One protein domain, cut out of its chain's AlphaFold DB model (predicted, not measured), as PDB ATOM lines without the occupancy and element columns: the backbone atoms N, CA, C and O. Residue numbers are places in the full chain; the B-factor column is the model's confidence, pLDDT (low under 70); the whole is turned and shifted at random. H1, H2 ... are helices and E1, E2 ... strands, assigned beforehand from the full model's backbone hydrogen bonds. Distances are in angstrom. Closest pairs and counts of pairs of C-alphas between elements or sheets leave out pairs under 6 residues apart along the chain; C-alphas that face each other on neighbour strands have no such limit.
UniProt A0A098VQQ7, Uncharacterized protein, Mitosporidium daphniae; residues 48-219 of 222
ATOM      1  N   ILE A  48     -15.435 -22.612  48.005       95.31
ATOM      2  CA  ILE A  48     -15.831 -21.276  47.564       95.31
ATOM      3  C   ILE A  48     -16.559 -21.452  46.247       95.31
ATOM      4  O   ILE A  48     -16.007 -22.073  45.336       95.31
ATOM      5  N   ASP A  49     -17.769 -20.922  46.155       97.00
ATOM      6  CA  ASP A  49     -18.593 -21.051  44.962       97.00
ATOM      7  C   ASP A  49     -18.037 -20.160  43.834       97.00
ATOM      8  O   ASP A  49     -17.605 -19.030  44.089       97.00
ATOM      9  N   PRO A  50     -18.041 -20.632  42.575       97.56
ATOM     10  CA  PRO A  50     -17.819 -19.762  41.431       97.56
ATOM     11  C   PRO A  50     -18.844 -18.622  41.425       97.56
ATOM     12  O   PRO A  50     -20.030 -18.843  41.672       97.56
ATOM     13  N   THR A  51     -18.423 -17.408  41.079       97.31
ATOM     14  CA  THR A  51     -19.314 -16.232  41.043       97.31
ATOM     15  C   THR A  51     -20.313 -16.279  39.887       97.31
ATOM     16  O   THR A  51     -21.270 -15.504  39.848       97.31
ATOM     17  N   ARG A  52     -20.088 -17.176  38.919       96.44
ATOM     18  CA  ARG A  52     -20.926 -17.418  37.740       96.44
ATOM     19  C   ARG A  52     -20.900 -18.907  37.373       96.44
ATOM     20  O   ARG A  52     -19.919 -19.580  37.697       96.44
ATOM     21  N   PRO A  53     -21.915 -19.419  36.649       97.06
ATOM     22  CA  PRO A  53     -21.872 -20.772  36.101       97.06
ATOM     23  C   PRO A  53     -20.600 -21.026  35.282       97.06
ATOM     24  O   PRO A  53     -20.122 -20.136  34.572       97.06
ATOM     25  N   LEU A  54     -20.072 -22.251  35.368       97.62
ATOM     26  CA  LEU A  54     -18.909 -22.678  34.589       97.62
ATOM     27  C   LEU A  54     -19.192 -22.545  33.089       97.62
ATOM     28  O   LEU A  54     -20.290 -22.848  32.618       97.62
ATOM     29  N   LYS A  55     -18.176 -22.132  32.332       97.12
ATOM     30  CA  LYS A  55     -18.259 -21.958  30.878       97.12
ATOM     31  C   LYS A  55     -17.375 -22.952  30.135       97.12
ATOM     32  O   LYS A  55     -16.332 -23.371  30.637       97.12
ATOM     33  N   ARG A  56     -17.755 -23.247  28.892       96.44
ATOM     34  CA  ARG A  56     -16.935 -23.945  27.891       96.44
ATOM     35  C   ARG A  56     -16.869 -23.145  26.599       96.44
ATOM     36  O   ARG A  56     -17.560 -22.145  26.428       96.44
ATOM     37  N   SER A  57     -16.005 -23.605  25.707       95.69
ATOM     38  CA  SER A  57     -15.809 -23.051  24.375       95.69
ATOM     39  C   SER A  57     -15.809 -24.191  23.369       95.69
ATOM     40  O   SER A  57     -15.097 -25.173  23.568       95.69
ATOM     41  N   GLU A  58     -16.570 -24.023  22.291       95.94
ATOM     42  CA  GLU A  58     -16.616 -24.940  21.144       95.94
ATOM     43  C   GLU A  58     -15.718 -24.466  19.989       95.94
ATOM     44  O   GLU A  58     -15.751 -25.023  18.888       95.94
ATOM     45  N   VAL A  59     -14.912 -23.421  20.221       97.00
ATOM     46  CA  VAL A  59     -13.976 -22.884  19.227       97.00
ATOM     47  C   VAL A  59     -13.030 -23.983  18.757       97.00
ATOM     48  O   VAL A  59     -12.468 -24.745  19.549       97.00
ATOM     49  N   ARG A  60     -12.831 -24.023  17.440       97.94
ATOM     50  CA  ARG A  60     -11.892 -24.923  16.777       97.94
ATOM     51  C   ARG A  60     -10.733 -24.131  16.200       97.94
ATOM     52  O   ARG A  60     -10.939 -23.062  15.636       97.94
ATOM     53  N   VAL A  61      -9.531 -24.679  16.314       98.25
ATOM     54  CA  VAL A  61      -8.303 -24.102  15.752       98.25
ATOM     55  C   VAL A  61      -7.684 -25.096  14.777       98.25
ATOM     56  O   VAL A  61      -7.745 -26.312  14.989       98.25
ATOM     57  N   SER A  62      -7.115 -24.578  13.690       98.25
ATOM     58  CA  SER A  62      -6.395 -25.377  12.705       98.25
ATOM     59  C   SER A  62      -5.067 -25.883  13.258       98.25
ATOM     60  O   SER A  62      -4.346 -25.139  13.920       98.25
ATOM     61  N   TYR A  63      -4.717 -27.127  12.946       97.75
ATOM     62  CA  TYR A  63      -3.382 -27.675  13.163       97.75
ATOM     63  C   TYR A  63      -2.745 -28.072  11.817       97.75
ATOM     64  O   TYR A  63      -3.481 -28.443  10.900       97.75
ATOM     65  N   PRO A  64      -1.406 -28.019  11.687       97.19
ATOM     66  CA  PRO A  64      -0.466 -27.480  12.670       97.19
ATOM     67  C   PRO A  64      -0.622 -25.959  12.822       97.19
ATOM     68  O   PRO A  64      -1.050 -25.274  11.896       97.19
ATOM     69  N   VAL A  65      -0.301 -25.439  14.005       96.19
ATOM     70  CA  VAL A  65      -0.259 -23.988  14.238       96.19
ATOM     71  C   VAL A  65       1.039 -23.397  13.687       96.19
ATOM     72  O   VAL A  65       2.024 -24.113  13.480       96.19
ATOM     73  N   GLU A  66       1.062 -22.086  13.452       94.12
ATOM     74  CA  GLU A  66       2.249 -21.401  12.938       94.12
ATOM     75  C   GLU A  66       3.463 -21.606  13.861       94.12
ATOM     76  O   GLU A  66       3.389 -21.418  15.079       94.12
ATOM     77  N   GLY A  67       4.593 -22.016  13.273       92.94
ATOM     78  CA  GLY A  67       5.832 -22.332  13.985       92.94
ATOM     79  C   GLY A  67       5.782 -23.622  14.815       92.94
ATOM     80  O   GLY A  67       6.573 -23.761  15.754       92.94
ATOM     81  N   SER A  68       4.827 -24.524  14.568       94.31
ATOM     82  CA  SER A  68       4.766 -25.836  15.226       94.31
ATOM     83  C   SER A  68       6.106 -26.573  15.120       94.31
ATOM     84  O   SER A  68       6.694 -26.660  14.041       94.31
ATOM     85  N   LYS A  69       6.584 -27.132  16.241       91.94
ATOM     86  CA  LYS A  69       7.769 -28.017  16.271       91.94
ATOM     87  C   LYS A  69       7.382 -29.495  16.103       91.94
ATOM     88  O   LYS A  69       8.249 -30.365  15.975       91.94
ATOM     89  N   CYS A  70       6.081 -29.786  16.084       91.88
ATOM     90  CA  CYS A  70       5.549 -31.125  15.909       91.88
ATOM     91  C   CYS A  70       5.812 -31.593  14.471       91.88
ATOM     92  O   CYS A  70       5.314 -31.015  13.509       91.88
ATOM     93  N   LYS A  71       6.594 -32.664  14.307       92.12
ATOM     94  CA  LYS A  71       7.011 -33.222  13.003       92.12
ATOM     95  C   LYS A  71       5.884 -33.993  12.291       92.12
ATOM     96  O   LYS A  71       6.070 -35.137  11.885       92.12
ATOM     97  N   SER A  72       4.700 -33.400  12.191       91.81
ATOM     98  CA  SER A  72       3.508 -33.986  11.578       91.81
ATOM     99  C   SER A  72       3.153 -33.271  10.281       91.81
ATOM    100  O   SER A  72       3.249 -32.052  10.191       91.81
ATOM    101  N   LYS A  73       2.686 -34.034   9.288       93.38
ATOM    102  CA  LYS A  73       2.059 -33.495   8.069       93.38
ATOM    103  C   LYS A  73       0.531 -33.438   8.167       93.38
ATOM    104  O   LYS A  73      -0.119 -32.995   7.229       93.38
ATOM    105  N   ALA A  74      -0.046 -33.939   9.263       95.19
ATOM    106  CA  ALA A  74      -1.489 -33.975   9.445       95.19
ATOM    107  C   ALA A  74      -2.048 -32.558   9.598       95.19
ATOM    108  O   ALA A  74      -1.479 -31.746  10.327       95.19
ATOM    109  N   GLN A  75      -3.181 -32.308   8.949       97.19
ATOM    110  CA  GLN A  75      -3.881 -31.032   8.979       97.19
ATOM    111  C   GLN A  75      -5.351 -31.240   9.331       97.19
ATOM    112  O   GLN A  75      -5.920 -32.301   9.061       97.19
ATOM    113  N   GLY A  76      -5.969 -30.229   9.927       97.81
ATOM    114  CA  GLY A  76      -7.396 -30.238  10.231       97.81
ATOM    115  C   GLY A  76      -7.763 -29.215  11.293       97.81
ATOM    116  O   GLY A  76      -6.962 -28.355  11.639       97.81
ATOM    117  N   LEU A  77      -8.977 -29.332  11.827       98.00
ATOM    118  CA  LEU A  77      -9.480 -28.517  12.933       98.00
ATOM    119  C   LEU A  77      -9.605 -29.369  14.196       98.00
ATOM    120  O   LEU A  77     -10.028 -30.523  14.126       98.00
ATOM    121  N   THR A  78      -9.289 -28.795  15.352       97.81
ATOM    122  CA  THR A  78      -9.479 -29.456  16.650       97.81
ATOM    123  C   THR A  78     -10.053 -28.503  17.694       97.81
ATOM    124  O   THR A  78      -9.820 -27.296  17.635       97.81
ATOM    125  N   ALA A  79     -10.798 -29.064  18.646       97.12
ATOM    126  CA  ALA A  79     -11.324 -28.396  19.839       97.12
ATOM    127  C   ALA A  79     -10.744 -29.042  21.107       97.12
ATOM    128  O   ALA A  79     -10.017 -30.039  21.026       97.12
ATOM    129  N   VAL A  80     -11.111 -28.517  22.277       97.69
ATOM    130  CA  VAL A  80     -10.870 -29.169  23.573       97.69
ATOM    131  C   VAL A  80     -12.175 -29.779  24.068       97.69
ATOM    132  O   VAL A  80     -13.167 -29.079  24.250       97.69
ATOM    133  N   SER A  81     -12.188 -31.097  24.261       96.62
ATOM    134  CA  SER A  81     -13.391 -31.837  24.652       96.62
ATOM    135  C   SER A  81     -13.639 -31.853  26.159       96.62
ATOM    136  O   SER A  81     -14.778 -32.030  26.582       96.62
ATOM    137  N   LYS A  82     -12.595 -31.651  26.970       96.69
ATOM    138  CA  LYS A  82     -12.642 -31.718  28.434       96.69
ATOM    139  C   LYS A  82     -12.020 -30.457  29.035       96.69
ATOM    140  O   LYS A  82     -10.810 -30.386  29.237       96.69
ATOM    141  N   HIS A  83     -12.842 -29.449  29.312       97.81
ATOM    142  CA  HIS A  83     -12.404 -28.211  29.964       97.81
ATOM    143  C   HIS A  83     -13.549 -27.478  30.657       97.81
ATOM    144  O   HIS A  83     -14.713 -27.711  30.343       97.81
ATOM    145  N   TYR A  84     -13.207 -26.550  31.547       97.75
ATOM    146  CA  TYR A  84     -14.108 -25.538  32.087       97.75
ATOM    147  C   TYR A  84     -13.355 -24.234  32.358       97.75
ATOM    148  O   TYR A  84     -12.162 -24.250  32.653       97.75
ATOM    149  N   LEU A  85     -14.071 -23.113  32.343       97.62
ATOM    150  CA  LEU A  85     -13.623 -21.848  32.922       97.62
ATOM    151  C   LEU A  85     -14.560 -21.457  34.066       97.62
ATOM    152  O   LEU A  85     -15.773 -21.350  33.868       97.62
ATOM    153  N   ALA A  86     -13.992 -21.245  35.249       97.62
ATOM    154  CA  ALA A  86     -14.690 -20.772  36.438       97.62
ATOM    155  C   ALA A  86     -14.145 -19.401  36.852       97.62
ATOM    156  O   ALA A  86     -12.940 -19.165  36.771       97.62
ATOM    157  N   GLN A  87     -15.027 -18.509  37.294       97.56
ATOM    158  CA  GLN A  87     -14.659 -17.217  37.869       97.56
ATOM    159  C   GLN A  87     -14.845 -17.288  39.384       97.56
ATOM    160  O   GLN A  87     -15.894 -17.739  39.846       97.56
ATOM    161  N   PHE A  88     -13.857 -16.838  40.146       97.25
ATOM    162  CA  PHE A  88     -13.896 -16.797  41.604       97.25
ATOM    163  C   PHE A  88     -13.634 -15.388  42.115       97.25
ATOM    164  O   PHE A  88     -12.951 -14.599  41.467       97.25
ATOM    165  N   LYS A  89     -14.166 -15.120  43.308       96.25
ATOM    166  CA  LYS A  89     -13.863 -13.954  44.129       96.25
ATOM    167  C   LYS A  89     -13.565 -14.447  45.533       96.25
ATOM    168  O   LYS A  89     -14.377 -15.181  46.099       96.25
ATOM    169  N   ILE A  90     -12.419 -14.070  46.082       94.62
ATOM    170  CA  ILE A  90     -12.055 -14.364  47.470       94.62
ATOM    171  C   ILE A  90     -11.715 -13.068  48.193       94.62
ATOM    172  O   ILE A  90     -11.169 -12.155  47.585       94.62
ATOM    173  N   LEU A  91     -12.044 -12.992  49.479       94.00
ATOM    174  CA  LEU A  91     -11.585 -11.907  50.342       94.00
ATOM    175  C   LEU A  91     -10.227 -12.289  50.928       94.00
ATOM    176  O   LEU A  91     -10.055 -13.399  51.442       94.00
ATOM    177  N   LEU A  92      -9.271 -11.380  50.811       91.50
ATOM    178  CA  LEU A  92      -7.937 -11.484  51.375       91.50
ATOM    179  C   LEU A  92      -7.942 -11.012  52.835       91.50
ATOM    180  O   LEU A  92      -8.898 -10.412  53.326       91.50
ATOM    181  N   THR A  93      -6.870 -11.328  53.562       90.38
ATOM    182  CA  THR A  93      -6.755 -11.034  55.001       90.38
ATOM    183  C   THR A  93      -6.670  -9.544  55.322       90.38
ATOM    184  O   THR A  93      -6.950  -9.153  56.450       90.38
ATOM    185  N   ASP A  94      -6.279  -8.726  54.350       92.81
ATOM    186  CA  ASP A  94      -6.238  -7.262  54.419       92.81
ATOM    187  C   ASP A  94      -7.586  -6.602  54.069       92.81
ATOM    188  O   ASP A  94      -7.713  -5.385  54.166       92.81
ATOM    189  N   GLY A  95      -8.608  -7.394  53.722       90.00
ATOM    190  CA  GLY A  95      -9.940  -6.915  53.352       90.00
ATOM    191  C   GLY A  95     -10.127  -6.658  51.855       90.00
ATOM    192  O   GLY A  95     -11.259  -6.412  51.434       90.00
ATOM    193  N   GLU A  96      -9.071  -6.771  51.048       92.75
ATOM    194  CA  GLU A  96      -9.158  -6.642  49.592       92.75
ATOM    195  C   GLU A  96      -9.815  -7.875  48.954       92.75
ATOM    196  O   GLU A  96      -9.792  -8.985  49.495       92.75
ATOM    197  N   ALA A  97     -10.416  -7.699  47.778       92.94
ATOM    198  CA  ALA A  97     -11.013  -8.797  47.024       92.94
ATOM    199  C   ALA A  97     -10.103  -9.213  45.863       92.94
ATOM    200  O   ALA A  97      -9.782  -8.404  44.999       92.94
ATOM    201  N   LEU A  98      -9.766 -10.501  45.795       94.44
ATOM    202  CA  LEU A  98      -9.095 -11.093  44.643       94.44
ATOM    203  C   LEU A  98     -10.124 -11.778  43.743       94.44
ATOM    204  O   LEU A  98     -10.677 -12.829  44.083       94.44
ATOM    205  N   ASP A  99     -10.354 -11.177  42.582       95.38
ATOM    206  CA  ASP A  99     -11.054 -11.794  41.462       95.38
ATOM    207  C   ASP A  99     -10.055 -12.562  40.591       95.38
ATOM    208  O   ASP A  99      -9.009 -12.030  40.229       95.38
ATOM    209  N   PHE A 100     -10.368 -13.805  40.228       94.81
ATOM    210  CA  PHE A 100      -9.509 -14.586  39.336       94.81
ATOM    211  C   PHE A 100     -10.280 -15.640  38.542       94.81
ATOM    212  O   PHE A 100     -11.362 -16.098  38.922       94.81
ATOM    213  N   TYR A 101      -9.684 -16.063  37.433       95.75
ATOM    214  CA  TYR A 101     -10.146 -17.177  36.623       95.75
ATOM    215  C   TYR A 101      -9.433 -18.476  36.974       95.75
ATOM    216  O   TYR A 101      -8.232 -18.516  37.223       95.75
ATOM    217  N   MET A 102     -10.170 -19.577  36.897       95.81
ATOM    218  CA  MET A 102      -9.627 -20.924  36.929       95.81
ATOM    219  C   MET A 102     -10.013 -21.663  35.649       95.81
ATOM    220  O   MET A 102     -11.192 -21.941  35.422       95.81
ATOM    221  N   LEU A 103      -9.017 -21.990  34.828       96.56
ATOM    222  CA  LEU A 103      -9.161 -22.774  33.607       96.56
ATOM    223  C   LEU A 103      -8.689 -24.208  33.870       96.56
ATOM    224  O   LEU A 103      -7.489 -24.474  33.915       96.56
ATOM    225  N   GLY A 104      -9.644 -25.116  34.053       96.19
ATOM    226  CA  GLY A 104      -9.383 -26.547  34.173       96.19
ATOM    227  C   GLY A 104      -9.451 -27.218  32.806       96.19
ATOM    228  O   GLY A 104     -10.448 -27.045  32.105       96.19
ATOM    229  N   CYS A 105      -8.445 -27.994  32.404       96.00
ATOM    230  CA  CYS A 105      -8.473 -28.714  31.127       96.00
ATOM    231  C   CYS A 105      -7.780 -30.082  31.164       96.00
ATOM    232  O   CYS A 105      -6.896 -30.343  31.975       96.00
ATOM    233  N   HIS A 106      -8.207 -30.962  30.263       95.44
ATOM    234  CA  HIS A 106      -7.561 -32.234  29.966       95.44
ATOM    235  C   HIS A 106      -7.332 -32.294  28.448       95.44
ATOM    236  O   HIS A 106      -8.277 -32.438  27.666       95.44
ATOM    237  N   LEU A 107      -6.081 -32.103  28.026       96.00
ATOM    238  CA  LEU A 107      -5.687 -32.088  26.616       96.00
ATOM    239  C   LEU A 107      -5.385 -33.500  26.103       96.00
ATOM    240  O   LEU A 107      -5.236 -34.444  26.873       96.00
ATOM    241  N   LEU A 108      -5.289 -33.650  24.781       95.06
ATOM    242  CA  LEU A 108      -5.050 -34.948  24.143       95.06
ATOM    243  C   LEU A 108      -3.808 -35.658  24.699       95.06
ATOM    244  O   LEU A 108      -2.710 -35.122  24.631       95.06
ATOM    245  N   ALA A 109      -3.957 -36.911  25.124       90.94
ATOM    246  CA  ALA A 109      -2.854 -37.755  25.590       90.94
ATOM    247  C   ALA A 109      -1.824 -38.109  24.496       90.94
ATOM    248  O   ALA A 109      -2.020 -37.819  23.311       90.94
ATOM    249  N   TYR A 110      -0.752 -38.801  24.900       88.38
ATOM    250  CA  TYR A 110       0.406 -39.221  24.094       88.38
ATOM    251  C   TYR A 110       1.274 -38.039  23.606       88.38
ATOM    252  O   TYR A 110       1.198 -37.654  22.430       88.38
ATOM    253  N   PRO A 111       2.126 -37.459  24.482       85.31
ATOM    254  CA  PRO A 111       3.001 -36.312  24.179       85.31
ATOM    255  C   PRO A 111       3.927 -36.540  22.972       85.31
ATOM    256  O   PRO A 111       4.304 -35.610  22.264       85.31
ATOM    257  N   THR A 112       4.298 -37.796  22.718       83.75
ATOM    258  CA  THR A 112       5.310 -38.173  21.726       83.75
ATOM    259  C   THR A 112       4.770 -38.426  20.321       83.75
ATOM    260  O   THR A 112       5.584 -38.512  19.399       83.75
ATOM    261  N   ASP A 113       3.453 -38.565  20.152       92.62
ATOM    262  CA  ASP A 113       2.826 -38.771  18.842       92.62
ATOM    263  C   ASP A 113       2.798 -37.448  18.049       92.62
ATOM    264  O   ASP A 113       2.241 -36.462  18.542       92.62
ATOM    265  N   PRO A 114       3.380 -37.381  16.832       94.69
ATOM    266  CA  PRO A 114       3.478 -36.128  16.086       94.69
ATOM    267  C   PRO A 114       2.126 -35.499  15.734       94.69
ATOM    268  O   PRO A 114       1.996 -34.276  15.788       94.69
ATOM    269  N   LYS A 115       1.113 -36.299  15.381       96.38
ATOM    270  CA  LYS A 115      -0.210 -35.778  15.013       96.38
ATOM    271  C   LYS A 115      -0.906 -35.189  16.235       96.38
ATOM    272  O   LYS A 115      -1.380 -34.055  16.182       96.38
ATOM    273  N   ARG A 116      -0.929 -35.930  17.344       95.81
ATOM    274  CA  ARG A 116      -1.504 -35.486  18.621       95.81
ATOM    275  C   ARG A 116      -0.755 -34.285  19.188       95.81
ATOM    276  O   ARG A 116      -1.403 -33.415  19.747       95.81
ATOM    277  N   CYS A 117       0.558 -34.188  18.975       95.38
ATOM    278  CA  CYS A 117       1.350 -32.994  19.280       95.38
ATOM    279  C   CYS A 117       0.796 -31.758  18.559       95.38
ATOM    280  O   CYS A 117       0.424 -30.789  19.218       95.38
ATOM    281  N   SER A 118       0.647 -31.807  17.227       97.31
ATOM    282  CA  SER A 118       0.104 -30.672  16.462       97.31
ATOM    283  C   SER A 118      -1.323 -30.318  16.889       97.31
ATOM    284  O   SER A 118      -1.675 -29.142  16.977       97.31
ATOM    285  N   MET A 119      -2.147 -31.327  17.190       97.94
ATOM    286  CA  MET A 119      -3.501 -31.110  17.704       97.94
ATOM    287  C   MET A 119      -3.494 -30.481  19.106       97.94
ATOM    288  O   MET A 119      -4.269 -29.559  19.347       97.94
ATOM    289  N   ARG A 120      -2.618 -30.918  20.021       97.19
ATOM    290  CA  ARG A 120      -2.474 -30.320  21.360       97.19
ATOM    291  C   ARG A 120      -2.032 -28.860  21.293       97.19
ATOM    292  O   ARG A 120      -2.559 -28.043  22.039       97.19
ATOM    293  N   GLU A 121      -1.111 -28.502  20.400       97.06
ATOM    294  CA  GLU A 121      -0.726 -27.094  20.215       97.06
ATOM    295  C   GLU A 121      -1.929 -26.239  19.785       97.06
ATOM    296  O   GLU A 121      -2.163 -25.163  20.337       97.06
ATOM    297  N   ALA A 122      -2.762 -26.736  18.867       98.00
ATOM    298  CA  ALA A 122      -4.013 -26.065  18.510       98.00
ATOM    299  C   ALA A 122      -5.006 -26.006  19.690       98.00
ATOM    300  O   ALA A 122      -5.637 -24.971  19.906       98.00
ATOM    301  N   GLN A 123      -5.104 -27.058  20.509       98.00
ATOM    302  CA  GLN A 123      -5.894 -27.048  21.748       98.00
ATOM    303  C   GLN A 123      -5.412 -25.984  22.747       98.00
ATOM    304  O   GLN A 123      -6.235 -25.288  23.345       98.00
ATOM    305  N   ALA A 124      -4.098 -25.793  22.881       96.12
ATOM    306  CA  ALA A 124      -3.517 -24.731  23.698       96.12
ATOM    307  C   ALA A 124      -3.938 -23.336  23.203       96.12
ATOM    308  O   ALA A 124      -4.286 -22.471  24.008       96.12
ATOM    309  N   HIS A 125      -3.997 -23.126  21.883       96.31
ATOM    310  CA  HIS A 125      -4.530 -21.889  21.306       96.31
ATOM    311  C   HIS A 125      -6.016 -21.683  21.617       96.31
ATOM    312  O   HIS A 125      -6.394 -20.561  21.958       96.31
ATOM    313  N   VAL A 126      -6.847 -22.733  21.556       97.50
ATOM    314  CA  VAL A 126      -8.268 -22.650  21.954       97.50
ATOM    315  C   VAL A 126      -8.383 -22.189  23.409       97.50
ATOM    316  O   VAL A 126      -9.114 -21.241  23.695       97.50
ATOM    317  N   MET A 127      -7.633 -22.813  24.323       96.50
ATOM    318  CA  MET A 127      -7.641 -22.486  25.756       96.50
ATOM    319  C   MET A 127      -7.150 -21.066  26.037       96.50
ATOM    320  O   MET A 127      -7.826 -20.306  26.733       96.50
ATOM    321  N   ARG A 128      -6.023 -20.666  25.438       93.62
ATOM    322  CA  ARG A 128      -5.497 -19.303  25.571       93.62
ATOM    323  C   ARG A 128      -6.468 -18.267  25.023       93.62
ATOM    324  O   ARG A 128      -6.692 -17.250  25.670       93.62
ATOM    325  N   HIS A 129      -7.038 -18.497  23.842       93.69
ATOM    326  CA  HIS A 129      -8.009 -17.575  23.263       93.69
ATOM    327  C   HIS A 129      -9.257 -17.460  24.144       93.69
ATOM    328  O   HIS A 129      -9.735 -16.353  24.378       93.69
ATOM    329  N   PHE A 130      -9.752 -18.582  24.672       95.19
ATOM    330  CA  PHE A 130     -10.917 -18.596  25.549       95.19
ATOM    331  C   PHE A 130     -10.686 -17.764  26.816       95.19
ATOM    332  O   PHE A 130     -11.480 -16.871  27.106       95.19
ATOM    333  N   LEU A 131      -9.565 -17.985  27.506       94.25
ATOM    334  CA  LEU A 131      -9.202 -17.210  28.689       94.25
ATOM    335  C   LEU A 131      -9.012 -15.724  28.359       94.25
ATOM    336  O   LEU A 131      -9.623 -14.879  29.004       94.25
ATOM    337  N   LYS A 132      -8.232 -15.393  27.321       92.00
ATOM    338  CA  LYS A 132      -7.987 -13.994  26.925       92.00
ATOM    339  C   LYS A 132      -9.279 -13.250  26.606       92.00
ATOM    340  O   LYS A 132      -9.437 -12.110  27.021       92.00
ATOM    341  N   THR A 133     -10.198 -13.895  25.896       93.56
ATOM    342  CA  THR A 133     -11.498 -13.306  25.569       93.56
ATOM    343  C   THR A 133     -12.301 -12.975  26.829       93.56
ATOM    344  O   THR A 133     -12.918 -11.916  26.892       93.56
ATOM    345  N   GLU A 134     -12.286 -13.832  27.850       93.81
ATOM    346  CA  GLU A 134     -13.009 -13.572  29.102       93.81
ATOM    347  C   GLU A 134     -12.304 -12.527  29.984       93.81
ATOM    348  O   GLU A 134     -12.976 -11.662  30.555       93.81
ATOM    349  N   ILE A 135     -10.967 -12.510  30.001       92.50
ATOM    350  CA  ILE A 135     -10.164 -11.440  30.619       92.50
ATOM    351  C   ILE A 135     -10.517 -10.088  29.986       92.50
ATOM    352  O   ILE A 135     -10.920  -9.167  30.691       92.50
ATOM    353  N   SER A 136     -10.474  -9.972  28.654       92.44
ATOM    354  CA  SER A 136     -10.785  -8.718  27.951       92.44
ATOM    355  C   SER A 136     -12.219  -8.227  28.169       92.44
ATOM    356  O   SER A 136     -12.457  -7.026  28.124       92.44
ATOM    357  N   LYS A 137     -13.176  -9.129  28.423       94.12
ATOM    358  CA  LYS A 137     -14.571  -8.761  28.721       94.12
ATOM    359  C   LYS A 137     -14.785  -8.264  30.149       94.12
ATOM    360  O   LYS A 137     -15.739  -7.532  30.387       94.12
ATOM    361  N   THR A 138     -13.986  -8.734  31.102       92.81
ATOM    362  CA  THR A 138     -14.241  -8.526  32.540       92.81
ATOM    363  C   THR A 138     -13.213  -7.646  33.235       92.81
ATOM    364  O   THR A 138     -13.507  -7.134  34.307       92.81
ATOM    365  N   GLY A 139     -12.030  -7.474  32.646       91.31
ATOM    366  CA  GLY A 139     -10.909  -6.756  33.251       91.31
ATOM    367  C   GLY A 139     -10.129  -7.558  34.298       91.31
ATOM    368  O   GLY A 139      -9.116  -7.070  34.775       91.31
ATOM    369  N   ILE A 140     -10.554  -8.782  34.638       90.69
ATOM    370  CA  ILE A 140      -9.856  -9.647  35.599       90.69
ATOM    371  C   ILE A 140      -8.606 -10.211  34.930       90.69
ATOM    372  O   ILE A 140      -8.731 -11.017  34.009       90.69
ATOM    373  N   SER A 141      -7.417  -9.812  35.375       88.31
ATOM    374  CA  SER A 141      -6.137 -10.276  34.820       88.31
ATOM    375  C   SER A 141      -5.668 -11.617  35.386       88.31
ATOM    376  O   SER A 141      -4.887 -12.317  34.735       88.31
ATOM    377  N   GLU A 142      -6.179 -12.002  36.557       91.38
ATOM    378  CA  GLU A 142      -5.579 -13.068  37.357       91.38
ATOM    379  C   GLU A 142      -6.158 -14.412  36.946       91.38
ATOM    380  O   GLU A 142      -7.376 -14.592  36.861       91.38
ATOM    381  N   ALA A 143      -5.286 -15.378  36.658       91.94
ATOM    382  CA  ALA A 143      -5.708 -16.670  36.146       91.94
ATOM    383  C   ALA A 143      -4.825 -17.822  36.626       91.94
ATOM    384  O   ALA A 143      -3.598 -17.732  36.666       91.94
ATOM    385  N   ILE A 144      -5.479 -18.944  36.909       92.75
ATOM    386  CA  ILE A 144      -4.868 -20.233  37.210       92.75
ATOM    387  C   ILE A 144      -5.277 -21.198  36.100       92.75
ATOM    388  O   ILE A 144      -6.465 -21.440  35.895       92.75
ATOM    389  N   ILE A 145      -4.300 -21.774  35.402       93.44
ATOM    390  CA  ILE A 145      -4.526 -22.892  34.477       93.44
ATOM    391  C   ILE A 145      -4.080 -24.165  35.181       93.44
ATOM    392  O   ILE A 145      -3.034 -24.159  35.830       93.44
ATOM    393  N   LEU A 146      -4.881 -25.224  35.085       91.38
ATOM    394  CA  LEU A 146      -4.557 -26.514  35.677       91.38
ATOM    395  C   LEU A 146      -5.276 -27.688  35.010       91.38
ATOM    396  O   LEU A 146      -6.253 -27.526  34.284       91.38
ATOM    397  N   GLY A 147      -4.790 -28.888  35.307       92.00
ATOM    398  CA  GLY A 147      -5.335 -30.146  34.810       92.00
ATOM    399  C   GLY A 147      -4.295 -30.962  34.055       92.00
ATOM    400  O   GLY A 147      -3.094 -30.728  34.201       92.00
ATOM    401  N   ASP A 148      -4.744 -31.968  33.309       92.44
ATOM    402  CA  ASP A 148      -3.831 -32.829  32.557       92.44
ATOM    403  C   ASP A 148      -3.536 -32.241  31.171       92.44
ATOM    404  O   ASP A 148      -4.278 -32.424  30.204       92.44
ATOM    405  N   ILE A 149      -2.439 -31.490  31.087       92.25
ATOM    406  CA  ILE A 149      -1.980 -30.849  29.851       92.25
ATOM    407  C   ILE A 149      -1.374 -31.868  28.875       92.25
ATOM    408  O   ILE A 149      -1.300 -31.591  27.675       92.25
ATOM    409  N   ASN A 150      -0.998 -33.060  29.356       91.50
ATOM    410  CA  ASN A 150      -0.401 -34.119  28.549       91.50
ATOM    411  C   ASN A 150       0.827 -33.663  27.738       91.50
ATOM    412  O   ASN A 150       1.049 -34.109  26.606       91.50
ATOM    413  N   ASP A 151       1.630 -32.764  28.308       90.44
ATOM    414  CA  ASP A 151       2.823 -32.228  27.658       90.44
ATOM    415  C   ASP A 151       3.904 -31.817  28.663       90.44
ATOM    416  O   ASP A 151       3.642 -31.652  29.854       90.44
ATOM    417  N   PHE A 152       5.131 -31.671  28.171       86.88
ATOM    418  CA  PHE A 152       6.293 -31.320  28.978       86.88
ATOM    419  C   PHE A 152       6.595 -29.828  28.858       86.88
ATOM    420  O   PHE A 152       6.591 -29.266  27.758       86.88
ATOM    421  N   ASP A 153       6.915 -29.199  29.984       86.50
ATOM    422  CA  ASP A 153       7.429 -27.831  30.011       86.50
ATOM    423  C   ASP A 153       8.910 -27.825  29.596       86.50
ATOM    424  O   ASP A 153       9.689 -28.649  30.075       86.50
ATOM    425  N   GLU A 154       9.305 -26.929  28.688       83.12
ATOM    426  CA  GLU A 154      10.703 -26.773  28.257       83.12
ATOM    427  C   GLU A 154      11.520 -25.878  29.206       83.12
ATOM    428  O   GLU A 154      12.749 -25.948  29.210       83.12
ATOM    429  N   GLU A 155      10.857 -25.069  30.040       84.50
ATOM    430  CA  GLU A 155      11.497 -24.089  30.929       84.50
ATOM    431  C   GLU A 155      11.746 -24.644  32.340       84.50
ATOM    432  O   GLU A 155      12.764 -24.338  32.974       84.50
ATOM    433  N   VAL A 156      10.841 -25.492  32.840       85.75
ATOM    434  CA  VAL A 156      10.978 -26.130  34.156       85.75
ATOM    435  C   VAL A 156      11.825 -27.389  34.034       85.75
ATOM    436  O   VAL A 156      11.416 -28.379  33.432       85.75
ATOM    437  N   LYS A 157      12.988 -27.382  34.687       83.94
ATOM    438  CA  LYS A 157      13.813 -28.584  34.850       83.94
ATOM    439  C   LYS A 157      13.258 -29.483  35.949       83.94
ATOM    440  O   LYS A 157      12.932 -28.989  37.036       83.94
ATOM    441  N   VAL A 158      13.256 -30.786  35.685       81.06
ATOM    442  CA  VAL A 158      12.880 -31.853  36.630       81.06
ATOM    443  C   VAL A 158      13.964 -32.944  36.685       81.06
ATOM    444  O   VAL A 158      14.746 -33.034  35.733       81.06
ATOM    445  N   PRO A 159      14.034 -33.772  37.750       77.31
ATOM    446  CA  PRO A 159      15.093 -34.778  37.926       77.31
ATOM    447  C   PRO A 159      15.188 -35.770  36.766       77.31
ATOM    448  O   PRO A 159      16.278 -36.184  36.373       77.31
ATOM    449  N   TYR A 160      14.041 -36.102  36.173       76.19
ATOM    450  CA  TYR A 160      13.949 -36.921  34.975       76.19
ATOM    451  C   TYR A 160      12.994 -36.282  33.971       76.19
ATOM    452  O   TYR A 160      11.776 -36.265  34.151       76.19
ATOM    453  N   GLN A 161      13.560 -35.725  32.902       70.50
ATOM    454  CA  GLN A 161      12.809 -34.970  31.909       70.50
ATOM    455  C   GLN A 161      12.898 -35.633  30.541       70.50
ATOM    456  O   GLN A 161      13.984 -35.881  30.013       70.50
ATOM    457  N   ARG A 162      11.739 -35.860  29.920       73.19
ATOM    458  CA  ARG A 162      11.680 -36.039  28.471       73.19
ATOM    459  C   ARG A 162      11.624 -34.652  27.830       73.19
ATOM    460  O   ARG A 162      10.860 -33.815  28.307       73.19
ATOM    461  N   PRO A 163      12.400 -34.388  26.767       74.31
ATOM    462  CA  PRO A 163      12.356 -33.093  26.106       74.31
ATOM    463  C   PRO A 163      10.960 -32.847  25.534       74.31
ATOM    464  O   PRO A 163      10.369 -33.746  24.920       74.31
ATOM    465  N   SER A 164      10.455 -31.627  25.710       82.50
ATOM    466  CA  SER A 164       9.218 -31.213  25.058       82.50
ATOM    467  C   SER A 164       9.403 -31.212  23.542       82.50
ATOM    468  O   SER A 164      10.412 -30.738  23.015       82.50
ATOM    469  N   LYS A 165       8.437 -31.792  22.830       86.44
ATOM    470  CA  LYS A 165       8.395 -31.797  21.357       86.44
ATOM    471  C   LYS A 165       7.396 -30.783  20.805       86.44
ATOM    472  O   LYS A 165       7.315 -30.631  19.587       86.44
ATOM    473  N   SER A 166       6.635 -30.139  21.682       91.00
ATOM    474  CA  SER A 166       5.563 -29.221  21.334       91.00
ATOM    475  C   SER A 166       5.837 -27.835  21.909       91.00
ATOM    476  O   SER A 166       6.805 -27.601  22.631       91.00
ATOM    477  N   ARG A 167       4.958 -26.902  21.571       92.62
ATOM    478  CA  ARG A 167       4.903 -25.551  22.123       92.62
ATOM    479  C   ARG A 167       3.686 -25.347  23.022       92.62
ATOM    480  O   ARG A 167       3.287 -24.213  23.239       92.62
ATOM    481  N   VAL A 168       3.052 -26.411  23.519       93.38
ATOM    482  CA  VAL A 168       1.779 -26.318  24.261       93.38
ATOM    483  C   VAL A 168       1.879 -25.349  25.439       93.38
ATOM    484  O   VAL A 168       1.087 -24.409  25.522       93.38
ATOM    485  N   LEU A 169       2.880 -25.521  26.305       90.62
ATOM    486  CA  LEU A 169       3.038 -24.670  27.484       90.62
ATOM    487  C   LEU A 169       3.477 -23.254  27.116       90.62
ATOM    488  O   LEU A 169       2.928 -22.298  27.655       90.62
ATOM    489  N   SER A 170       4.375 -23.079  26.143       90.19
ATOM    490  CA  SER A 170       4.743 -21.735  25.681       90.19
ATOM    491  C   SER A 170       3.564 -21.004  25.031       90.19
ATOM    492  O   SER A 170       3.384 -19.807  25.255       90.19
ATOM    493  N   ILE A 171       2.691 -21.708  24.304       92.62
ATOM    494  CA  ILE A 171       1.441 -21.157  23.769       92.62
ATOM    495  C   ILE A 171       0.526 -20.714  24.907       92.62
ATOM    496  O   ILE A 171       0.034 -19.591  24.834       92.62
ATOM    497  N   LEU A 172       0.300 -21.543  25.933       91.38
ATOM    498  CA  LEU A 172      -0.543 -21.183  27.082       91.38
ATOM    499  C   LEU A 172       0.021 -19.968  27.833       91.38
ATOM    500  O   LEU A 172      -0.730 -19.034  28.112       91.38
ATOM    501  N   LYS A 173       1.338 -19.942  28.074       87.12
ATOM    502  CA  LYS A 173       2.039 -18.873  28.801       87.12
ATOM    503  C   LYS A 173       2.048 -17.532  28.057       87.12
ATOM    504  O   LYS A 173       1.971 -16.483  28.690       87.12
ATOM    505  N   ALA A 174       2.089 -17.536  26.723       75.31
ATOM    506  CA  ALA A 174       2.310 -16.345  25.894       75.31
ATOM    507  C   ALA A 174       1.142 -15.326  25.823       75.31
ATOM    508  O   ALA A 174       1.000 -14.627  24.816       75.31
ATOM    509  N   SER A 175       0.231 -15.218  26.798       57.50
ATOM    510  CA  SER A 175      -0.842 -14.203  26.748       57.50
ATOM    511  C   SER A 175      -0.287 -12.761  26.773       57.50
ATOM    512  O   SER A 175       0.751 -12.494  27.363       57.50
ATOM    513  N   HIS A 176      -0.980 -11.833  26.084       45.31
ATOM    514  CA  HIS A 176      -0.538 -10.438  25.849       45.31
ATOM    515  C   HIS A 176      -0.322  -9.634  27.143       45.31
ATOM    516  O   HIS A 176       0.246  -8.550  27.084       45.31
ATOM    517  N   THR A 177      -0.782 -10.159  28.277       52.09
ATOM    518  CA  THR A 177      -0.741  -9.528  29.596       52.09
ATOM    519  C   THR A 177      -0.032 -10.371  30.662       52.09
ATOM    520  O   THR A 177       0.134  -9.885  31.773       52.09
ATOM    521  N   SER A 178       0.374 -11.622  30.399       57.59
ATOM    522  CA  SER A 178       0.603 -12.576  31.495       57.59
ATOM    523  C   SER A 178       2.036 -13.085  31.650       57.59
ATOM    524  O   SER A 178       2.564 -13.774  30.780       57.59
ATOM    525  N   MET A 179       2.574 -12.893  32.856       68.31
ATOM    526  CA  MET A 179       3.680 -13.653  33.445       68.31
ATOM    527  C   MET A 179       3.217 -15.052  33.905       68.31
ATOM    528  O   MET A 179       3.493 -15.441  35.039       68.31
ATOM    529  N   LEU A 180       2.445 -15.793  33.098       82.94
ATOM    530  CA  LEU A 180       2.025 -17.142  33.489       82.94
ATOM    531  C   LEU A 180       3.285 -17.993  33.736       82.94
ATOM    532  O   LEU A 180       4.052 -18.263  32.815       82.94
ATOM    533  N   LYS A 181       3.511 -18.379  34.996       85.94
ATOM    534  CA  LYS A 181       4.675 -19.148  35.451       85.94
ATOM    535  C   LYS A 181       4.226 -20.472  36.033       85.94
ATOM    536  O   LYS A 181       3.411 -20.503  36.948       85.94
ATOM    537  N   ASN A 182       4.816 -21.556  35.548       86.81
ATOM    538  CA  ASN A 182       4.590 -22.878  36.106       86.81
ATOM    539  C   ASN A 182       5.073 -22.926  37.571       86.81
ATOM    540  O   ASN A 182       6.256 -22.692  37.842       86.81
ATOM    541  N   VAL A 183       4.175 -23.235  38.523       87.38
ATOM    542  CA  VAL A 183       4.504 -23.259  39.965       87.38
ATOM    543  C   VAL A 183       5.584 -24.277  40.303       87.38
ATOM    544  O   VAL A 183       6.206 -24.168  41.354       87.38
ATOM    545  N   ALA A 184       5.843 -25.261  39.439       87.12
ATOM    546  CA  ALA A 184       6.897 -26.238  39.674       87.12
ATOM    547  C   ALA A 184       8.279 -25.578  39.868       87.12
ATOM    548  O   ALA A 184       9.123 -26.142  40.559       87.12
ATOM    549  N   HIS A 185       8.500 -24.351  39.373       86.31
ATOM    550  CA  HIS A 185       9.696 -23.564  39.704       86.31
ATOM    551  C   HIS A 185       9.866 -23.276  41.205       86.31
ATOM    552  O   HIS A 185      10.999 -23.116  41.658       86.31
ATOM    553  N   MET A 186       8.771 -23.221  41.966       89.25
ATOM    554  CA  MET A 186       8.757 -22.969  43.414       89.25
ATOM    555  C   MET A 186       8.932 -24.244  44.247       89.25
ATOM    556  O   MET A 186       9.105 -24.168  45.458       89.25
ATOM    557  N   ILE A 187       8.876 -25.414  43.611       88.75
ATOM    558  CA  ILE A 187       9.053 -26.710  44.267       88.75
ATOM    559  C   ILE A 187      10.553 -27.065  44.232       88.75
ATOM    560  O   ILE A 187      11.204 -26.810  43.203       88.75
ATOM    561  N   PRO A 188      11.135 -27.626  45.312       90.12
ATOM    562  CA  PRO A 188      12.502 -28.146  45.296       90.12
ATOM    563  C   PRO A 188      12.717 -29.112  44.135       90.12
ATOM    564  O   PRO A 188      11.823 -29.881  43.803       90.12
ATOM    565  N   PHE A 189      13.892 -29.066  43.502       87.12
ATOM    566  CA  PHE A 189      14.154 -29.802  42.260       87.12
ATOM    567  C   PHE A 189      13.802 -31.296  42.353       87.12
ATOM    568  O   PHE A 189      13.111 -31.791  41.468       87.12
ATOM    569  N   GLU A 190      14.184 -31.967  43.440       86.19
ATOM    570  CA  GLU A 190      13.935 -33.402  43.667       86.19
ATOM    571  C   GLU A 190      12.448 -33.766  43.838       86.19
ATOM    572  O   GLU A 190      12.051 -34.903  43.591       86.19
ATOM    573  N   ASP A 191      11.605 -32.789  44.181       86.69
ATOM    574  CA  ASP A 191      10.170 -32.980  44.422       86.69
ATOM    575  C   ASP A 191       9.306 -32.566  43.218       86.69
ATOM    576  O   ASP A 191       8.075 -32.604  43.273       86.69
ATOM    577  N   ARG A 192       9.922 -32.158  42.100       87.62
ATOM    578  CA  ARG A 192       9.196 -31.705  40.902       87.62
ATOM    579  C   ARG A 192       8.673 -32.871  40.078       87.62
ATOM    580  O   ARG A 192       9.248 -33.242  39.053       87.62
ATOM    581  N   TYR A 193       7.531 -33.397  40.482       84.94
ATOM    582  CA  TYR A 193       6.766 -34.353  39.695       84.94
ATOM    583  C   TYR A 193       5.275 -34.189  39.956       84.94
ATOM    584  O   TYR A 193       4.839 -33.578  40.930       84.94
ATOM    585  N   SER A 194       4.480 -34.721  39.043       81.50
ATOM    586  CA  SER A 194       3.025 -34.630  39.113       81.50
ATOM    587  C   SER A 194       2.311 -35.891  38.635       81.50
ATOM    588  O   SER A 194       1.096 -36.014  38.795       81.50
ATOM    589  N   CYS A 195       3.077 -36.823  38.073       80.06
ATOM    590  CA  CYS A 195       2.654 -38.141  37.651       80.06
ATOM    591  C   CYS A 195       3.714 -39.165  38.066       80.06
ATOM    592  O   CYS A 195       4.914 -38.909  37.921       80.06
ATOM    593  N   TRP A 196       3.250 -40.313  38.547       83.75
ATOM    594  CA  TRP A 196       4.021 -41.540  38.706       83.75
ATOM    595  C   TRP A 196       3.468 -42.554  37.702       83.75
ATOM    596  O   TRP A 196       2.264 -42.811  37.677       83.75
ATOM    597  N   TYR A 197       4.336 -43.068  36.834       79.81
ATOM    598  CA  TYR A 197       4.014 -44.128  35.888       79.81
ATOM    599  C   TYR A 197       4.797 -45.379  36.272       79.81
ATOM    600  O   TYR A 197       5.966 -45.500  35.896       79.81
ATOM    601  N   ASP A 198       4.127 -46.276  36.998       82.88
ATOM    602  CA  ASP A 198       4.623 -47.605  37.362       82.88
ATOM    603  C   ASP A 198       4.931 -48.405  36.090       82.88
ATOM    604  O   ASP A 198       4.046 -48.947  35.417       82.88
ATOM    605  N   ARG A 199       6.200 -48.401  35.688       78.56
ATOM    606  CA  ARG A 199       6.616 -48.926  34.387       78.56
ATOM    607  C   ARG A 199       6.858 -50.423  34.447       78.56
ATOM    608  O   ARG A 199       6.762 -51.090  33.414       78.56
ATOM    609  N   ASN A 200       7.254 -50.917  35.613       86.12
ATOM    610  CA  ASN A 200       7.568 -52.320  35.846       86.12
ATOM    611  C   ASN A 200       6.382 -53.095  36.453       86.12
ATOM    612  O   ASN A 200       6.454 -54.321  36.520       86.12
ATOM    613  N   GLY A 201       5.293 -52.408  36.810       87.75
ATOM    614  CA  GLY A 201       4.068 -52.995  37.345       87.75
ATOM    615  C   GLY A 201       4.232 -53.512  38.771       87.75
ATOM    616  O   GLY A 201       3.515 -54.435  39.161       87.75
ATOM    617  N   ASN A 202       5.209 -53.002  39.523       90.94
ATOM    618  CA  ASN A 202       5.515 -53.489  40.866       90.94
ATOM    619  C   ASN A 202       4.667 -52.813  41.957       90.94
ATOM    620  O   ASN A 202       4.729 -53.248  43.106       90.94
ATOM    621  N   CYS A 203       3.863 -51.802  41.612       88.50
ATOM    622  CA  CYS A 203       3.067 -50.978  42.524       88.50
ATOM    623  C   CYS A 203       3.893 -50.184  43.556       88.50
ATOM    624  O   CYS A 203       3.348 -49.754  44.576       88.50
ATOM    625  N   PHE A 204       5.181 -49.959  43.298       87.88
ATOM    626  CA  PHE A 204       6.084 -49.158  44.118       87.88
ATOM    627  C   PHE A 204       6.602 -47.951  43.338       87.88
ATOM    628  O   PHE A 204       6.946 -48.039  42.167       87.88
ATOM    629  N   ASP A 205       6.697 -46.806  44.011       84.38
ATOM    630  CA  ASP A 205       7.331 -45.623  43.438       84.38
ATOM    631  C   ASP A 205       8.857 -45.779  43.482       84.38
ATOM    632  O   ASP A 205       9.500 -45.475  44.492       84.38
ATOM    633  N   ASP A 206       9.437 -46.222  42.364       83.62
ATOM    634  CA  ASP A 206      10.888 -46.363  42.181       83.62
ATOM    635  C   ASP A 206      11.605 -45.008  41.951       83.62
ATOM    636  O   ASP A 206      12.744 -44.933  41.461       83.62
ATOM    637  N   GLY A 207      10.947 -43.900  42.298       82.56
ATOM    638  CA  GLY A 207      11.501 -42.557  42.323       82.56
ATOM    639  C   GLY A 207      11.707 -41.966  40.932       82.56
ATOM    640  O   GLY A 207      10.858 -42.040  40.041       82.56
ATOM    641  N   ASN A 208      12.867 -41.337  40.725       77.50
ATOM    642  CA  ASN A 208      13.151 -40.510  39.545       77.50
ATOM    643  C   ASN A 208      12.999 -41.239  38.195       77.50
ATOM    644  O   ASN A 208      12.895 -40.580  37.169       77.50
ATOM    645  N   LYS A 209      12.975 -42.575  38.152       74.75
ATOM    646  CA  LYS A 209      12.785 -43.329  36.898       74.75
ATOM    647  C   LYS A 209      11.327 -43.398  36.433       74.75
ATOM    648  O   LYS A 209      11.090 -43.681  35.256       74.75
ATOM    649  N   GLU A 210      10.382 -43.139  37.331       78.25
ATOM    650  CA  GLU A 210       8.941 -43.312  37.104       78.25
ATOM    651  C   GLU A 210       8.137 -42.032  37.339       78.25
ATOM    652  O   GLU A 210       6.997 -41.902  36.887       78.25
ATOM    653  N   ARG A 211       8.753 -41.048  37.994       84.12
ATOM    654  CA  ARG A 211       8.191 -39.718  38.210       84.12
ATOM    655  C   ARG A 211       8.387 -38.828  36.986       84.12
ATOM    656  O   ARG A 211       9.459 -38.779  36.384       84.12
ATOM    657  N   SER A 212       7.347 -38.086  36.618       79.12
ATOM    658  CA  SER A 212       7.401 -37.096  35.539       79.12
ATOM    659  C   SER A 212       6.504 -35.893  35.818       79.12
ATOM    660  O   SER A 212       5.535 -35.971  36.576       79.12
ATOM    661  N   LEU A 213       6.831 -34.766  35.183       81.62
ATOM    662  CA  LEU A 213       6.007 -33.559  35.164       81.62
ATOM    663  C   LEU A 213       5.338 -33.445  33.788       81.62
ATOM    664  O   LEU A 213       5.895 -32.847  32.869       81.62
ATOM    665  N   ILE A 214       4.189 -34.106  33.641       69.94
ATOM    666  CA  ILE A 214       3.441 -34.227  32.371       69.94
ATOM    667  C   ILE A 214       1.979 -33.748  32.475       69.94
ATOM    668  O   ILE A 214       1.355 -33.418  31.470       69.94
ATOM    669  N   GLY A 215       1.447 -33.645  33.696       57.06
ATOM    670  CA  GLY A 215       0.099 -33.140  33.965       57.06
ATOM    671  C   GLY A 215       0.051 -32.409  35.301       57.06
ATOM    672  O   GLY A 215       0.641 -32.881  36.252       57.06
ATOM    673  N   LYS A 216      -0.665 -31.289  35.400       45.53
ATOM    674  CA  LYS A 216      -0.669 -30.275  36.477       45.53
ATOM    675  C   LYS A 216       0.449 -29.240  36.364       45.53
ATOM    676  O   LYS A 216       1.503 -29.353  36.978       45.53
ATOM    677  N   GLU A 217       0.126 -28.144  35.687       39.59
ATOM    678  CA  GLU A 217       0.597 -26.836  36.127       39.59
ATOM    679  C   GLU A 217      -0.401 -26.336  37.176       39.59
ATOM    680  O   GLU A 217      -1.610 -26.420  36.988       39.59
ATOM    681  N   ARG A 218       0.079 -25.865  38.321       33.06
ATOM    682  CA  ARG A 218      -0.652 -24.870  39.107       33.06
ATOM    683  C   ARG A 218       0.047 -23.564  38.755       33.06
ATOM    684  O   ARG A 218       1.268 -23.530  38.674       33.06
ATOM    685  N   LEU A 219      -0.708 -22.526  38.438       36.50
ATOM    686  CA  LEU A 219      -0.147 -21.209  38.172       36.50
ATOM    687  C   LEU A 219      -0.523 -20.280  39.315       36.50
ATOM    688  O   LEU A 219      -1.692 -20.156  39.657       36.50
TER     689      LEU A 219
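This is residues 48 to 219 of the 222 residues of an uncharacterized protein of Mitosporidium daphniae (UniProt A0A098VQQ7). Amid little regular structure, the long helix H1 covers one face of the twisted, mixed sheet E3 E4 E5, and the hairpin E1 E2 packs on H1. Of 172 printed residues, 67 are in named elements, in the order E1 E2 E3 E4 H1 E5 H2 H3, class mixed. The whole is compact, radius of gyration of the C-alphas 17.0 A, spans 50 by 41 by 25 A.

Find E3 at residues 82 to 91, E4 at 97 to 106, E5 at 143 to 148, E1 at 61 to 63, E2 at 76 to 78, H2 at 168 to 173, H3 at 183 to 186. From C-alpha 114 at (3.478, -36.128, 16.086) H1 runs 36.7 A to C-alpha 138 at (-14.241, -8.526, 32.540).

H1 is on the sheet, height 10.2 A. Within hydrogen-bond range are N 86 and O 102, 2.9 A, in hairpin E3 E4, N 146 and O 103, 3.0 A, in parallel E4 E5, and every O i to N i+4 pair of H1 and H2. H2 touches H1, closest C-alphas Glu 121 and Val 168, 4.8 A; H3 touches no helix.

Links E1 to E2 and E5 to H2 are long. Look for pLDDT under 70 at residues 175 to 179 and 214 to 219.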